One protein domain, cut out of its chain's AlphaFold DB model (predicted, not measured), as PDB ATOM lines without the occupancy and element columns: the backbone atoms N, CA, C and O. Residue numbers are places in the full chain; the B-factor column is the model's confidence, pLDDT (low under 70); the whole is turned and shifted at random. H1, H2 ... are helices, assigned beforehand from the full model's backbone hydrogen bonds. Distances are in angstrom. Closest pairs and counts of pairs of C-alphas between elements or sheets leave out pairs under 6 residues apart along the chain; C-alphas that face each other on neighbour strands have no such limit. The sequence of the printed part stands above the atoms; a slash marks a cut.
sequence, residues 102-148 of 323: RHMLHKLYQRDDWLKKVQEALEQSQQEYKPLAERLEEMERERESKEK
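AT A GLANCE: This is residues 102 to 148 of the 323 residues of an uncharacterized protein of Coprinopsis marcescibilis (UniProt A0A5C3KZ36). Two long helices, H2 and H3, follow each other in an open, wide V with no packing between them, and short H1 sits near the first end of H2. The printed part has 47 residues with three named helices, H1, H2, H3 in chain order, and no named strand; the class is all helix. It is extended, with a radius of gyration of the C-alphas of 17.9 A and spans of 55 by 20 by 10 A.

IN THESE COORDINATES: Find C-alpha 111 at (145.967, 199.400, 164.037); from there H2, residues 111 to 128, runs 25.7 A. H3, residues 132 to 148, runs 24.7 A to C-alpha 148 at (138.083, 168.105, 129.022). Look before H2 for H1, residues 105 to 108, 5.4 A long.

HOW THE PARTS SIT: H2 and H1 are close but not clearly touching; their closest C-alphas, of Trp 114 and His 106, are 8.0 A apart. H3 is apart from H2 and from H1. Every O i to N i+4 pair of H2 is within hydrogen-bond range, and 12 of 13 in H3; H1 is too short for such a pair, and its one O i to N i+3 pair is not within range.

THE WHOLE: The farthest C-alphas, of His 103 and Lys 148, are 56.7 A apart. The printed part has no cut, and both links are tight. Look for pLDDT under 70 at residues 102 to 108 and residue 132.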
ATOM      1  N   ARG A 102     155.499 195.208 174.854       61.56
ATOM      2  CA  ARG A 102     154.088 195.570 174.716       61.56
ATOM      3  C   ARG A 102     153.823 196.914 174.013       61.56
ATOM      4  O   ARG A 102     152.731 197.081 173.478       61.56
ATOM      5  N   HIS A 103     154.776 197.851 173.995       56.97
ATOM      6  CA  HIS A 103     154.583 199.197 173.439       56.97
ATOM      7  C   HIS A 103     155.119 199.436 172.018       56.97
ATOM      8  O   HIS A 103     154.874 200.511 171.476       56.97
ATOM      9  N   MET A 104     155.793 198.471 171.380       60.50
ATOM     10  CA  MET A 104     156.291 198.675 170.007       60.50
ATOM     11  C   MET A 104     155.392 198.099 168.916       60.50
ATOM     12  O   MET A 104     155.358 198.637 167.814       60.50
ATOM     13  N   LEU A 105     154.614 197.055 169.196       61.66
ATOM     14  CA  LEU A 105     153.858 196.378 168.136       61.66
ATOM     15  C   LEU A 105     152.743 197.242 167.519       61.66
ATOM     16  O   LEU A 105     152.502 197.147 166.322       61.66
ATOM     17  N   HIS A 106     152.120 198.131 168.298       61.09
ATOM     18  CA  HIS A 106     151.076 199.046 167.809       61.09
ATOM     19  C   HIS A 106     151.621 200.369 167.244       61.09
ATOM     20  O   HIS A 106     150.850 201.173 166.730       61.09
ATOM     21  N   LYS A 107     152.928 200.629 167.392       65.31
ATOM     22  CA  LYS A 107     153.611 201.765 166.750       65.31
ATOM     23  C   LYS A 107     154.260 201.370 165.426       65.31
ATOM     24  O   LYS A 107     154.390 202.219 164.555       65.31
ATOM     25  N   LEU A 108     154.665 200.107 165.283       65.56
ATOM     26  CA  LEU A 108     155.261 199.583 164.051       65.56
ATOM     27  C   LEU A 108     154.222 199.319 162.955       65.56
ATOM     28  O   LEU A 108     154.562 199.366 161.778       65.56
ATOM     29  N   TYR A 109     152.969 199.087 163.340       73.38
ATOM     30  CA  TYR A 109     151.849 198.957 162.418       73.38
ATOM     31  C   TYR A 109     150.718 199.850 162.899       73.38
ATOM     32  O   TYR A 109     150.360 199.804 164.080       73.38
ATOM     33  N   GLN A 110     150.136 200.643 161.995       84.56
ATOM     34  CA  GLN A 110     148.850 201.260 162.293       84.56
ATOM     35  C   GLN A 110     147.870 200.138 162.652       84.56
ATOM     36  O   GLN A 110     147.974 199.016 162.150       84.56
ATOM     37  N   ARG A 111     146.930 200.410 163.564       81.75
ATOM     38  CA  ARG A 111     145.967 199.400 164.037       81.75
ATOM     39  C   ARG A 111     145.271 198.682 162.870       81.75
ATOM     40  O   ARG A 111     145.016 197.483 162.959       81.75
ATOM     41  N   ASP A 112     145.037 199.410 161.785       90.81
ATOM     42  CA  ASP A 112     144.401 198.917 160.569       90.81
ATOM     43  C   ASP A 112     145.339 198.033 159.730       90.81
ATOM     44  O   ASP A 112     144.912 196.986 159.244       90.81
ATOM     45  N   ASP A 113     146.632 198.363 159.645       90.44
ATOM     46  CA  ASP A 113     147.641 197.539 158.960       90.44
ATOM     47  C   ASP A 113     147.839 196.192 159.656       90.44
ATOM     48  O   ASP A 113     147.944 195.151 159.003       90.44
ATOM     49  N   TRP A 114     147.839 196.194 160.994       86.25
ATOM     50  CA  TRP A 114     147.857 194.961 161.779       86.25
ATOM     51  C   TRP A 114     146.629 194.110 161.464       86.25
ATOM     52  O   TRP A 114     146.747 192.909 161.226       86.25
ATOM     53  N   LEU A 115     145.440 194.717 161.473       91.06
ATOM     54  CA  LEU A 115     144.187 194.006 161.237       91.06
ATOM     55  C   LEU A 115     144.152 193.407 159.827       91.06
ATOM     56  O   LEU A 115     143.788 192.242 159.675       91.06
ATOM     57  N   LYS A 116     144.639 194.152 158.830       95.19
ATOM     58  CA  LYS A 116     144.809 193.678 157.455       95.19
ATOM     59  C   LYS A 116     145.781 192.500 157.370       95.19
ATOM     60  O   LYS A 116     145.469 191.510 156.719       95.19
ATOM     61  N   LYS A 117     146.924 192.559 158.063       93.88
ATOM     62  CA  LYS A 117     147.904 191.459 158.091       93.88
ATOM     63  C   LYS A 117     147.371 190.208 158.778       93.88
ATOM     64  O   LYS A 117     147.629 189.103 158.314       93.88
ATOM     65  N   VAL A 118     146.615 190.374 159.861       93.62
ATOM     66  CA  VAL A 118     145.950 189.249 160.525       93.62
ATOM     67  C   VAL A 118     144.901 188.629 159.608       93.62
ATOM     68  O   VAL A 118     144.862 187.409 159.523       93.62
ATOM     69  N   GLN A 119     144.095 189.426 158.901       96.50
ATOM     70  CA  GLN A 119     143.122 188.912 157.929       96.50
ATOM     71  C   GLN A 119     143.795 188.167 156.772       96.50
ATOM     72  O   GLN A 119     143.391 187.049 156.478       96.50
ATOM     73  N   GLU A 120     144.853 188.733 156.186       96.81
ATOM     74  CA  GLU A 120     145.641 188.106 155.116       96.81
ATOM     75  C   GLU A 120     146.222 186.756 155.564       96.81
ATOM     76  O   GLU A 120     146.094 185.757 154.864       96.81
ATOM     77  N   ALA A 121     146.800 186.693 156.769       96.00
ATOM     78  CA  ALA A 121     147.330 185.450 157.326       96.00
ATOM     79  C   ALA A 121     146.228 184.412 157.615       96.00
ATOM     80  O   ALA A 121     146.453 183.212 157.467       96.00
ATOM     81  N   LEU A 122     145.040 184.858 158.032       95.88
ATOM     82  CA  LEU A 122     143.899 183.981 158.296       95.88
ATOM     83  C   LEU A 122     143.325 183.422 156.988       95.88
ATOM     84  O   LEU A 122     143.047 182.230 156.916       95.88
ATOM     85  N   GLU A 123     143.211 184.249 155.951       94.75
ATOM     86  CA  GLU A 123     142.796 183.834 154.610       94.75
ATOM     87  C   GLU A 123     143.803 182.855 153.994       94.75
ATOM     88  O   GLU A 123     143.406 181.783 153.540       94.75
ATOM     89  N   GLN A 124     145.106 183.146 154.077       95.12
ATOM     90  CA  GLN A 124     146.164 182.217 153.662       95.12
ATOM     91  C   GLN A 124     146.084 180.896 154.429       95.12
ATOM     92  O   GLN A 124     146.102 179.831 153.823       95.12
ATOM     93  N   SER A 125     145.914 180.942 155.753       92.31
ATOM     94  CA  SER A 125     145.747 179.727 156.550       92.31
ATOM     95  C   SER A 125     144.481 178.962 156.169       92.31
ATOM     96  O   SER A 125     144.501 177.740 156.190       92.31
ATOM     97  N   GLN A 126     143.375 179.624 155.834       87.62
ATOM     98  CA  GLN A 126     142.163 178.932 155.388       87.62
ATOM     99  C   GLN A 126     142.351 178.284 154.014       87.62
ATOM    100  O   GLN A 126     141.885 177.168 153.803       87.62
ATOM    101  N   GLN A 127     143.068 178.944 153.103       85.38
ATOM    102  CA  GLN A 127     143.408 178.391 151.792       85.38
ATOM    103  C   GLN A 127     144.366 177.196 151.912       85.38
ATOM    104  O   GLN A 127     144.163 176.168 151.269       85.38
ATOM    105  N   GLU A 128     145.386 177.299 152.765       84.81
ATOM    106  CA  GLU A 128     146.378 176.240 152.980       84.81
ATOM    107  C   GLU A 128     145.821 175.052 153.773       84.81
ATOM    108  O   GLU A 128     146.174 173.902 153.496       84.81
ATOM    109  N   TYR A 129     144.947 175.322 154.744       83.19
ATOM    110  CA  TYR A 129     144.331 174.325 155.620       83.19
ATOM    111  C   TYR A 129     142.880 174.032 155.242       83.19
ATOM    112  O   TYR A 129     142.077 173.658 156.104       83.19
ATOM    113  N   LYS A 130     142.544 174.115 153.950       80.44
ATOM    114  CA  LYS A 130     141.381 173.387 153.438       80.44
ATOM    115  C   LYS A 130     141.524 171.919 153.874       80.44
ATOM    116  O   LYS A 130     142.580 171.318 153.634       80.44
ATOM    117  N   PRO A 131     140.534 171.346 154.582       78.62
ATOM    118  CA  PRO A 131     140.645 170.002 155.132       78.62
ATOM    119  C   PRO A 131     141.001 169.016 154.016       78.62
ATOM    120  O   PRO A 131     140.472 169.111 152.911       78.62
ATOM    121  N   LEU A 132     141.905 168.066 154.294       65.12
ATOM    122  CA  LEU A 132     142.419 167.128 153.281       65.12
ATOM    123  C   LEU A 132     141.308 166.405 152.498       65.12
ATOM    124  O   LEU A 132     141.523 166.059 151.342       65.12
ATOM    125  N   ALA A 133     140.134 166.215 153.111       72.19
ATOM    126  CA  ALA A 133     138.949 165.661 152.462       72.19
ATOM    127  C   ALA A 133     138.473 166.511 151.268       72.19
ATOM    128  O   ALA A 133     138.203 165.968 150.204       72.19
ATOM    129  N   GLU A 134     138.447 167.838 151.404       71.38
ATOM    130  CA  GLU A 134     138.031 168.753 150.333       71.38
ATOM    131  C   GLU A 134     139.146 168.951 149.294       71.38
ATOM    132  O   GLU A 134     138.887 169.075 148.098       71.38
ATOM    133  N   ARG A 135     140.414 168.904 149.728       70.88
ATOM    134  CA  ARG A 135     141.573 169.024 148.828       70.88
ATOM    135  C   ARG A 135     141.667 167.868 147.824       70.88
ATOM    136  O   ARG A 135     142.171 168.076 146.723       70.88
ATOM    137  N   LEU A 136     141.217 166.665 148.191       74.00
ATOM    138  CA  LEU A 136     141.160 165.525 147.268       74.00
ATOM    139  C   LEU A 136     140.102 165.743 146.178       74.00
ATOM    140  O   LEU A 136     140.427 165.601 145.002       74.00
ATOM    141  N   GLU A 137     138.900 166.195 146.543       81.19
ATOM    142  CA  GLU A 137     137.834 166.491 145.572       81.19
ATOM    143  C   GLU A 137     138.193 167.638 144.616       81.19
ATOM    144  O   GLU A 137     137.859 167.602 143.431       81.19
ATOM    145  N   GLU A 138     138.863 168.681 145.113       80.81
ATOM    146  CA  GLU A 138     139.277 169.814 144.280       80.81
ATOM    147  C   GLU A 138     140.377 169.406 143.288       80.81
ATOM    148  O   GLU A 138     140.338 169.803 142.124       80.81
ATOM    149  N   MET A 139     141.305 168.536 143.705       80.19
ATOM    150  CA  MET A 139     142.340 167.990 142.824       80.19
ATOM    151  C   MET A 139     141.758 167.051 141.756       80.19
ATOM    152  O   MET A 139     142.255 167.031 140.628       80.19
ATOM    153  N   GLU A 140     140.706 166.295 142.077       81.38
ATOM    154  CA  GLU A 140     139.962 165.489 141.101       81.38
ATOM    155  C   GLU A 140     139.219 166.376 140.092       81.38
ATOM    156  O   GLU A 140     139.396 166.206 138.885       81.38
ATOM    157  N   ARG A 141     138.508 167.416 140.551       81.88
ATOM    158  CA  ARG A 141     137.849 168.395 139.661       81.88
ATOM    159  C   ARG A 141     138.832 169.143 138.756       81.88
ATOM    160  O   ARG A 141     138.528 169.413 137.589       81.88
ATOM    161  N   GLU A 142     140.018 169.486 139.253       84.81
ATOM    162  CA  GLU A 142     141.050 170.142 138.442       84.81
ATOM    163  C   GLU A 142     141.640 169.198 137.376       84.81
ATOM    164  O   GLU A 142     141.949 169.626 136.261       84.81
ATOM    165  N   ARG A 143     141.757 167.896 137.675       78.81
ATOM    166  CA  ARG A 143     142.162 166.883 136.687       78.81
ATOM    167  C   ARG A 143     141.105 166.700 135.602       78.81
ATOM    168  O   ARG A 143     141.447 166.770 134.425       78.81
ATOM    169  N   GLU A 144     139.836 166.576 135.979       80.56
ATOM    170  CA  GLU A 144     138.734 166.408 135.023       80.56
ATOM    171  C   GLU A 144     138.550 167.624 134.103       80.56
ATOM    172  O   GLU A 144     138.257 167.482 132.913       80.56
ATOM    173  N   SER A 145     138.726 168.837 134.631       76.31
ATOM    174  CA  SER A 145     138.615 170.065 133.832       76.31
ATOM    175  C   SER A 145     139.776 170.233 132.847       76.31
ATOM    176  O   SER A 145     139.543 170.630 131.704       76.31
ATOM    177  N   LYS A 146     141.003 169.861 133.236       75.94
ATOM    178  CA  LYS A 146     142.176 169.851 132.339       75.94
ATOM    179  C   LYS A 146     142.104 168.765 131.266       75.94
ATOM    180  O   LYS A 146     142.647 168.943 130.177       75.94
ATOM    181  N   GLU A 147     141.453 167.645 131.552       70.75
ATOM    182  CA  GLU A 147     141.265 166.566 130.580       70.75
ATOM    183  C   GLU A 147     140.226 166.959 129.517       70.75
ATOM    184  O   GLU A 147     140.488 166.850 128.316       70.75
ATOM    185  N   LYS A 148     139.113 167.579 129.935       71.00
ATOM    186  CA  LYS A 148     138.083 168.105 129.022       71.00
ATOM    187  C   LYS A 148     138.571 169.251 128.131       71.00
ATOM    188  O   LYS A 148     138.071 169.397 127.015       71.00
TER     189      LYS A 148